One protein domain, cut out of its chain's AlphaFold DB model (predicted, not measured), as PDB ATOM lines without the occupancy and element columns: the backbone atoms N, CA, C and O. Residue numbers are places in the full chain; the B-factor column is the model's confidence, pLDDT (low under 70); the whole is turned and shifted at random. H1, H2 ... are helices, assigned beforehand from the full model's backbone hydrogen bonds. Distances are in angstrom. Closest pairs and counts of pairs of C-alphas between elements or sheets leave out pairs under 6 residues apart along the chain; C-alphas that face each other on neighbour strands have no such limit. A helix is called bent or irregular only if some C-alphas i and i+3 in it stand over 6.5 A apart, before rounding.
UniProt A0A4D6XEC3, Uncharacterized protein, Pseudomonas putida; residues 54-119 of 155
ATOM      1  N   PHE A  54      11.655  45.353  -5.363       88.12
ATOM      2  CA  PHE A  54      11.624  45.019  -3.940       88.12
ATOM      3  C   PHE A  54      11.384  46.249  -3.049       88.12
ATOM      4  O   PHE A  54      10.682  46.162  -2.046       88.12
ATOM      5  N   ILE A  55      11.918  47.418  -3.421       86.38
ATOM      6  CA  ILE A  55      11.840  48.649  -2.614       86.38
ATOM      7  C   ILE A  55      10.412  49.204  -2.571       86.38
ATOM      8  O   ILE A  55       9.994  49.772  -1.563       86.38
ATOM      9  N   LYS A  56       9.653  49.056  -3.665       83.12
ATOM     10  CA  LYS A  56       8.246  49.485  -3.729       83.12
ATOM     11  C   LYS A  56       7.275  48.430  -3.195       83.12
ATOM     12  O   LYS A  56       6.099  48.731  -2.983       83.12
ATOM     13  N   ALA A  57       7.743  47.204  -2.975       82.56
ATOM     14  CA  ALA A  57       6.900  46.115  -2.531       82.56
ATOM     15  C   ALA A  57       6.425  46.326  -1.090       82.56
ATOM     16  O   ALA A  57       7.209  46.511  -0.159       82.56
ATOM     17  N   ARG A  58       5.111  46.210  -0.876       83.56
ATOM     18  CA  ARG A  58       4.531  46.111   0.468       83.56
ATOM     19  C   ARG A  58       4.620  44.668   0.945       83.56
ATOM     20  O   ARG A  58       3.615  43.974   1.056       83.56
ATOM     21  N   ILE A  59       5.846  44.206   1.190       81.81
ATOM     22  CA  ILE A  59       6.147  42.799   1.504       81.81
ATOM     23  C   ILE A  59       5.326  42.307   2.692       81.81
ATOM     24  O   ILE A  59       4.783  41.208   2.644       81.81
ATOM     25  N   LYS A  60       5.178  43.141   3.726       84.69
ATOM     26  CA  LYS A  60       4.328  42.834   4.879       84.69
ATOM     27  C   LYS A  60       2.893  42.525   4.450       84.69
ATOM     28  O   LYS A  60       2.369  41.483   4.820       84.69
ATOM     29  N   ASP A  61       2.283  43.387   3.646       84.44
ATOM     30  CA  ASP A  61       0.900  43.195   3.209       84.44
ATOM     31  C   ASP A  61       0.774  41.944   2.325       84.44
ATOM     32  O   ASP A  61      -0.123  41.129   2.514       84.44
ATOM     33  N   MET A  62       1.716  41.750   1.399       83.56
ATOM     34  CA  MET A  62       1.696  40.633   0.452       83.56
ATOM     35  C   MET A  62       1.931  39.265   1.104       83.56
ATOM     36  O   MET A  62       1.223  38.315   0.783       83.56
ATOM     37  N   LEU A  63       2.925  39.148   1.986       84.50
ATOM     38  CA  LEU A  63       3.308  37.876   2.605       84.50
ATOM     39  C   LEU A  63       2.606  37.645   3.936       84.50
ATOM     40  O   LEU A  63       2.067  36.569   4.162       84.50
ATOM     41  N   ILE A  64       2.625  38.626   4.836       84.94
ATOM     42  CA  ILE A  64       2.135  38.421   6.203       84.94
ATOM     43  C   ILE A  64       0.611  38.500   6.211       84.94
ATOM     44  O   ILE A  64      -0.047  37.543   6.609       84.94
ATOM     45  N   THR A  65       0.051  39.607   5.723       86.31
ATOM     46  CA  THR A  65      -1.395  39.862   5.809       86.31
ATOM     47  C   THR A  65      -2.198  38.997   4.837       86.31
ATOM     48  O   THR A  65      -3.234  38.457   5.215       86.31
ATOM     49  N   ASN A  66      -1.732  38.839   3.594       87.50
ATOM     50  CA  ASN A  66      -2.509  38.170   2.544       87.50
ATOM     51  C   ASN A  66      -2.244  36.665   2.414       87.50
ATOM     52  O   ASN A  66      -3.004  35.987   1.723       87.50
ATOM     53  N   LEU A  67      -1.194  36.127   3.039       88.94
ATOM     54  CA  LEU A  67      -0.856  34.702   2.950       88.94
ATOM     55  C   LEU A  67      -0.686  34.075   4.330       88.94
ATOM     56  O   LEU A  67      -1.473  33.210   4.698       88.94
ATOM     57  N   LEU A  68       0.316  34.509   5.096       89.69
ATOM     58  CA  LEU A  68       0.771  33.797   6.289       89.69
ATOM     59  C   LEU A  68      -0.278  33.788   7.404       89.69
ATOM     60  O   LEU A  68      -0.599  32.725   7.924       89.69
ATOM     61  N   GLN A  69      -0.843  34.949   7.738       90.38
ATOM     62  CA  GLN A  69      -1.848  35.055   8.794       90.38
ATOM     63  C   GLN A  69      -3.139  34.287   8.441       90.38
ATOM     64  O   GLN A  69      -3.574  33.483   9.264       90.38
ATOM     65  N   PRO A  70      -3.746  34.440   7.246       90.12
ATOM     66  CA  PRO A  70      -4.914  33.643   6.870       90.12
ATOM     67  C   PRO A  70      -4.636  32.136   6.806       90.12
ATOM     68  O   PRO A  70      -5.472  31.352   7.253       90.12
ATOM     69  N   LEU A  71      -3.461  31.723   6.307       90.62
ATOM     70  CA  LEU A  71      -3.049  30.315   6.301       90.62
ATOM     71  C   LEU A  71      -2.933  29.757   7.715       90.62
ATOM     72  O   LEU A  71      -3.416  28.660   7.968       90.62
ATOM     73  N   GLN A  72      -2.330  30.508   8.639       91.19
ATOM     74  CA  GLN A  72      -2.235  30.107  10.041       91.19
ATOM     75  C   GLN A  72      -3.624  29.958  10.661       91.19
ATOM     76  O   GLN A  72      -3.919  28.901  11.213       91.19
ATOM     77  N   SER A  73      -4.498  30.954  10.484       89.12
ATOM     78  CA  SER A  73      -5.876  30.900  10.980       89.12
ATOM     79  C   SER A  73      -6.639  29.684  10.449       89.12
ATOM     80  O   SER A  73      -7.337  29.015  11.207       89.12
ATOM     81  N   LEU A  74      -6.488  29.365   9.159       88.69
ATOM     82  CA  LEU A  74      -7.112  28.186   8.558       88.69
ATOM     83  C   LEU A  74      -6.481  26.876   9.017       88.69
ATOM     84  O   LEU A  74      -7.204  25.911   9.232       88.69
ATOM     85  N   SER A  75      -5.161  26.835   9.200       90.56
ATOM     86  CA  SER A  75      -4.456  25.629   9.652       90.56
ATOM     87  C   SER A  75      -4.878  25.185  11.053       90.56
ATOM     88  O   SER A  75      -4.801  24.004  11.374       90.56
ATOM     89  N   THR A  76      -5.349  26.126  11.876       91.00
ATOM     90  CA  THR A  76      -5.870  25.863  13.221       91.00
ATOM     91  C   THR A  76      -7.386  25.665  13.264       91.00
ATOM     92  O   THR A  76      -7.914  25.339  14.323       91.00
ATOM     93  N   CYS A  77      -8.088  25.883  12.148       90.88
ATOM     94  CA  CYS A  77      -9.542  25.804  12.067       90.88
ATOM     95  C   CYS A  77     -10.000  24.345  11.937       90.88
ATOM     96  O   CYS A  77      -9.493  23.611  11.085       90.88
ATOM     97  N   LYS A  78     -10.961  23.915  12.760       92.19
ATOM     98  CA  LYS A  78     -11.552  22.572  12.674       92.19
ATOM     99  C   LYS A  78     -12.798  22.579  11.793       92.19
ATOM    100  O   LYS A  78     -13.388  23.623  11.539       92.19
ATOM    101  N   ALA A  79     -13.229  21.396  11.354       88.81
ATOM    102  CA  ALA A  79     -14.451  21.249  10.561       88.81
ATOM    103  C   ALA A  79     -15.678  21.842  11.282       88.81
ATOM    104  O   ALA A  79     -16.400  22.639  10.690       88.81
ATOM    105  N   ASP A  80     -15.825  21.555  12.580       91.31
ATOM    106  CA  ASP A  80     -16.913  22.065  13.423       91.31
ATOM    107  C   ASP A  80     -16.953  23.603  13.485       91.31
ATOM    108  O   ASP A  80     -18.027  24.197  13.586       91.31
ATOM    109  N   ASP A  81     -15.792  24.263  13.399       89.06
ATOM    110  CA  ASP A  81     -15.708  25.725  13.380       89.06
ATOM    111  C   ASP A  81     -16.242  26.273  12.050       89.06
ATOM    112  O   ASP A  81     -16.970  27.265  12.031       89.06
ATOM    113  N   VAL A  82     -15.916  25.608  10.935       87.56
ATOM    114  CA  VAL A  82     -16.345  26.003   9.584       87.56
ATOM    115  C   VAL A  82     -17.855  25.847   9.408       87.56
ATOM    116  O   VAL A  82     -18.480  26.693   8.769       87.56
ATOM    117  N   GLU A  83     -18.463  24.815   9.997       90.81
ATOM    118  CA  GLU A  83     -19.920  24.615   9.961       90.81
ATOM    119  C   GLU A  83     -20.694  25.753  10.645       90.81
ATOM    120  O   GLU A  83     -21.824  26.061  10.263       90.81
ATOM    121  N   GLN A  84     -20.074  26.421  11.620       93.50
ATOM    122  CA  GLN A  84     -20.665  27.552  12.341       93.50
ATOM    123  C   GLN A  84     -20.440  28.902  11.648       93.50
ATOM    124  O   GLN A  84     -20.990  29.922  12.081       93.50
ATOM    125  N   TRP A  85     -19.637  28.947  10.582       93.62
ATOM    126  CA  TRP A  85     -19.338  30.195   9.890       93.62
ATOM    127  C   TRP A  85     -20.554  30.766   9.179       93.62
ATOM    128  O   TRP A  85     -21.360  30.077   8.550       93.62
ATOM    129  N   LYS A  86     -20.649  32.095   9.196       95.44
ATOM    130  CA  LYS A  86     -21.692  32.791   8.440       95.44
ATOM    131  C   LYS A  86     -21.368  32.736   6.947       95.44
ATOM    132  O   LYS A  86     -20.206  32.799   6.549       95.44
ATOM    133  N   VAL A  87     -22.398  32.780   6.097       94.50
ATOM    134  CA  VAL A  87     -22.268  32.820   4.619       94.50
ATOM    135  C   VAL A  87     -21.245  33.865   4.145       94.50
ATOM    136  O   VAL A  87     -20.478  33.631   3.215       94.50
ATOM    137  N   ARG A  88     -21.187  35.020   4.818       95.25
ATOM    138  CA  ARG A  88     -20.221  36.083   4.514       95.25
ATOM    139  C   ARG A  88     -18.768  35.669   4.768       95.25
ATOM    140  O   ARG A  88     -17.893  36.080   4.012       95.25
ATOM    141  N   GLU A  89     -18.502  34.936   5.842       91.38
ATOM    142  CA  GLU A  89     -17.157  34.466   6.198       91.38
ATOM    143  C   GLU A  89     -16.713  33.370   5.237       91.38
ATOM    144  O   GLU A  89     -15.638  33.490   4.658       91.38
ATOM    145  N   LEU A  90     -17.596  32.411   4.941       92.12
ATOM    146  CA  LEU A  90     -17.374  31.398   3.905       92.12
ATOM    147  C   LEU A  90     -17.051  32.041   2.548       92.12
ATOM    148  O   LEU A  90     -16.063  31.680   1.914       92.12
ATOM    149  N   GLY A  91     -17.821  33.052   2.131       94.88
ATOM    150  CA  GLY A  91     -17.577  33.774   0.880       94.88
ATOM    151  C   GLY A  91     -16.246  34.534   0.859       94.88
ATOM    152  O   GLY A  91     -15.543  34.520  -0.152       94.88
ATOM    153  N   LYS A  92     -15.858  35.172   1.973       93.38
ATOM    154  CA  LYS A  92     -14.547  35.834   2.099       93.38
ATOM    155  C   LYS A  92     -13.401  34.831   2.012       93.38
ATOM    156  O   LYS A  92     -12.453  35.077   1.273       93.38
ATOM    157  N   THR A  93     -13.498  33.721   2.739       91.88
ATOM    158  CA  THR A  93     -12.475  32.674   2.746       91.88
ATOM    159  C   THR A  93     -12.360  32.021   1.374       91.88
ATOM    160  O   THR A  93     -11.255  31.916   0.860       91.88
ATOM    161  N   ALA A  94     -13.475  31.673   0.727       92.94
ATOM    162  CA  ALA A  94     -13.475  31.104  -0.621       92.94
ATOM    163  C   ALA A  94     -12.828  32.049  -1.647       92.94
ATOM    164  O   ALA A  94     -12.000  31.621  -2.450       92.94
ATOM    165  N   LYS A  95     -13.149  33.351  -1.584       94.19
ATOM    166  CA  LYS A  95     -12.499  34.364  -2.423       94.19
ATOM    167  C   LYS A  95     -10.992  34.413  -2.168       94.19
ATOM    168  O   LYS A  95     -10.218  34.371  -3.118       94.19
ATOM    169  N   TRP A  96     -10.584  34.479  -0.901       94.00
ATOM    170  CA  TRP A  96      -9.173  34.501  -0.526       94.00
ATOM    171  C   TRP A  96      -8.430  33.247  -1.012       94.00
ATOM    172  O   TRP A  96      -7.369  33.389  -1.614       94.00
ATOM    173  N   VAL A  97      -9.000  32.043  -0.846       92.62
ATOM    174  CA  VAL A  97      -8.421  30.781  -1.354       92.62
ATOM    175  C   VAL A  97      -8.172  30.869  -2.861       92.62
ATOM    176  O   VAL A  97      -7.100  30.484  -3.326       92.62
ATOM    177  N   GLY A  98      -9.117  31.435  -3.618       93.75
ATOM    178  CA  GLY A  98      -8.960  31.662  -5.057       93.75
ATOM    179  C   GLY A  98      -7.824  32.627  -5.426       93.75
ATOM    180  O   GLY A  98      -7.256  32.520  -6.510       93.75
ATOM    181  N   GLU A  99      -7.448  33.541  -4.530       92.62
ATOM    182  CA  GLU A  99      -6.363  34.512  -4.735       92.62
ATOM    183  C   GLU A  99      -4.979  33.977  -4.311       92.62
ATOM    184  O   GLU A  99      -3.957  34.538  -4.722       92.62
ATOM    185  N   VAL A 100      -4.911  32.889  -3.527       91.69
ATOM    186  CA  VAL A 100      -3.653  32.325  -2.995       91.69
ATOM    187  C   VAL A 100      -2.609  32.046  -4.084       91.69
ATOM    188  O   VAL A 100      -1.477  32.507  -3.911       91.69
ATOM    189  N   PRO A 101      -2.920  31.375  -5.216       92.00
ATOM    190  CA  PRO A 101      -1.918  31.100  -6.248       92.00
ATOM    191  C   PRO A 101      -1.271  32.376  -6.798       92.00
ATOM    192  O   PRO A 101      -0.049  32.471  -6.897       92.00
ATOM    193  N   GLN A 102      -2.081  33.399  -7.082       91.50
ATOM    194  CA  GLN A 102      -1.583  34.675  -7.591       91.50
ATOM    195  C   GLN A 102      -0.751  35.419  -6.540       91.50
ATOM    196  O   GLN A 102       0.265  36.033  -6.875       91.50
ATOM    197  N   ASN A 103      -1.163  35.372  -5.273       89.88
ATOM    198  CA  ASN A 103      -0.417  35.979  -4.174       89.88
ATOM    199  C   ASN A 103       0.940  35.292  -3.964       89.88
ATOM    200  O   ASN A 103       1.929  35.984  -3.722       89.88
ATOM    201  N   LEU A 104       1.016  33.965  -4.125       89.94
ATOM    202  CA  LEU A 104       2.272  33.212  -4.075       89.94
ATOM    203  C   LEU A 104       3.222  33.596  -5.212       89.94
ATOM    204  O   LEU A 104       4.388  33.872  -4.942       89.94
ATOM    205  N   ILE A 105       2.729  33.681  -6.451       91.94
ATOM    206  CA  ILE A 105       3.539  34.115  -7.604       91.94
ATOM    207  C   ILE A 105       4.119  35.507  -7.342       91.94
ATOM    208  O   ILE A 105       5.331  35.704  -7.399       91.94
ATOM    209  N   ARG A 106       3.268  36.461  -6.946       89.50
ATOM    210  CA  ARG A 106       3.711  37.827  -6.638       89.50
ATOM    211  C   ARG A 106       4.734  37.849  -5.505       89.50
ATOM    212  O   ARG A 106       5.698  38.603  -5.561       89.50
ATOM    213  N   ALA A 107       4.545  37.041  -4.465       88.44
ATOM    214  CA  ALA A 107       5.508  36.935  -3.377       88.44
ATOM    215  C   ALA A 107       6.863  36.381  -3.850       88.44
ATOM    216  O   ALA A 107       7.905  36.922  -3.482       88.44
ATOM    217  N   GLN A 108       6.858  35.346  -4.693       90.25
ATOM    218  CA  GLN A 108       8.069  34.769  -5.278       90.25
ATOM    219  C   GLN A 108       8.814  35.777  -6.156       90.25
ATOM    220  O   GLN A 108      10.032  35.900  -6.035       90.25
ATOM    221  N   GLU A 109       8.099  36.549  -6.975       91.06
ATOM    222  CA  GLU A 109       8.675  37.633  -7.779       91.06
ATOM    223  C   GLU A 109       9.356  38.688  -6.903       91.06
ATOM    224  O   GLU A 109      10.463  39.127  -7.215       91.06
ATOM    225  N   GLN A 110       8.748  39.062  -5.771       89.94
ATOM    226  CA  GLN A 110       9.358  40.023  -4.849       89.94
ATOM    227  C   GLN A 110      10.567  39.455  -4.112       89.94
ATOM    228  O   GLN A 110      11.558  40.159  -3.924       89.94
ATOM    229  N   ILE A 111      10.532  38.176  -3.734       89.31
ATOM    230  CA  ILE A 111      11.703  37.492  -3.175       89.31
ATOM    231  C   ILE A 111      12.831  37.464  -4.213       89.31
ATOM    232  O   ILE A 111      13.977  37.753  -3.875       89.31
ATOM    233  N   ALA A 112      12.521  37.160  -5.475       91.56
ATOM    234  CA  ALA A 112      13.494  37.171  -6.561       91.56
ATOM    235  C   ALA A 112      14.062  38.578  -6.804       91.56
ATOM    236  O   ALA A 112      15.277  38.728  -6.919       91.56
ATOM    237  N   ALA A 113      13.220  39.615  -6.808       91.69
ATOM    238  CA  ALA A 113      13.658  41.005  -6.905       91.69
ATOM    239  C   ALA A 113      14.572  41.392  -5.733       91.69
ATOM    240  O   ALA A 113      15.633  41.963  -5.958       91.69
ATOM    241  N   GLY A 114      14.220  41.011  -4.502       91.56
ATOM    242  CA  GLY A 114      15.057  41.238  -3.324       91.56
ATOM    243  C   GLY A 114      16.408  40.536  -3.433       91.56
ATOM    244  O   GLY A 114      17.437  41.149  -3.182       91.56
ATOM    245  N   ARG A 115      16.429  39.278  -3.886       91.44
ATOM    246  CA  ARG A 115      17.678  38.535  -4.119       91.44
ATOM    247  C   ARG A 115      18.566  39.196  -5.168       91.44
ATOM    248  O   ARG A 115      19.772  39.209  -4.981       91.44
ATOM    249  N   ARG A 116      17.982  39.747  -6.237       92.62
ATOM    250  CA  ARG A 116      18.733  40.530  -7.229       92.62
ATOM    251  C   ARG A 116      19.257  41.828  -6.625       92.62
ATOM    252  O   ARG A 116      20.392  42.184  -6.884       92.62
ATOM    253  N   PHE A 117      18.466  42.512  -5.801       93.19
ATOM    254  CA  PHE A 117      18.872  43.773  -5.179       93.19
ATOM    255  C   PHE A 117      20.005  43.598  -4.154       93.19
ATOM    256  O   PHE A 117      20.947  44.383  -4.135       93.19
ATOM    257  N   PHE A 118      19.935  42.572  -3.306       92.94
ATOM    258  CA  PHE A 118      20.925  42.304  -2.255       92.94
ATOM    259  C   PHE A 118      22.092  41.441  -2.749       92.94
ATOM    260  O   PHE A 118      22.429  40.436  -2.123       92.94
ATOM    261  N   THR A 119      22.707  41.836  -3.863       94.38
ATOM    262  CA  THR A 119      24.011  41.309  -4.283       94.38
ATOM    263  C   THR A 119      25.125  42.237  -3.820       94.38
ATOM    264  O   THR A 119      24.917  43.444  -3.656       94.38
TER     265      THR A 119
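What this domain is: This is residues 54 to 119 of the 155 residues of an uncharacterized protein of Pseudomonas putida (UniProt A0A4D6XEC3). The structure is a loose rod in which H1 runs toward one end, short H2 sits in the turn there, and the long bent helix H3 folds back past H1. Residues 75 to 81 and 83 to 89 stick out at the turn. The 66 printed residues include helices H1, H2, H3 in that order and no named strand: all helix. The radius of gyration of the C-alphas is 14.9 A, the spans 49 by 19 by 15 A.

Where its parts are: H1, residues 59 to 75, begins at C-alpha (6.147, 42.799, 1.504), spans 21.8 A and is irregular: C-alphas 66 and 69 are 7.0 A apart. H2 is residues 79 to 83. H3, residues 87 to 117, was assigned as one helix by its hydrogen bonds but is bent, with C-alphas 98 and 101 7.2 A apart; arm H3a, residues 87 to 98, spans 16.5 A, and arm H3b, residues 101 to 117, spans 24.4 A and ends at C-alpha 117 at (18.872, 43.773, -5.179).

How they stand to each other: H1 touches H3b, through residues 103 to 110 of H3b alone, closest at the C-alphas of Leu 63 and Ala 107, 6.4 A, at a steep tilt of 43 degrees, opposite ways. H1 and H3a are near each other, with 8 pairs of C-alphas within 10 A. H2 is close to but not clearly touching H3a. Every O i to N i+4 pair is within hydrogen-bond range in H2, H3a and H3b, and 9 of 13 in H1.

The domain as a whole: The C-alphas of Gln 84 and Thr 119, the farthest apart, are 49.6 A apart. Both links are tight, the printed part has no cut, and no printed residue is under pLDDT 70.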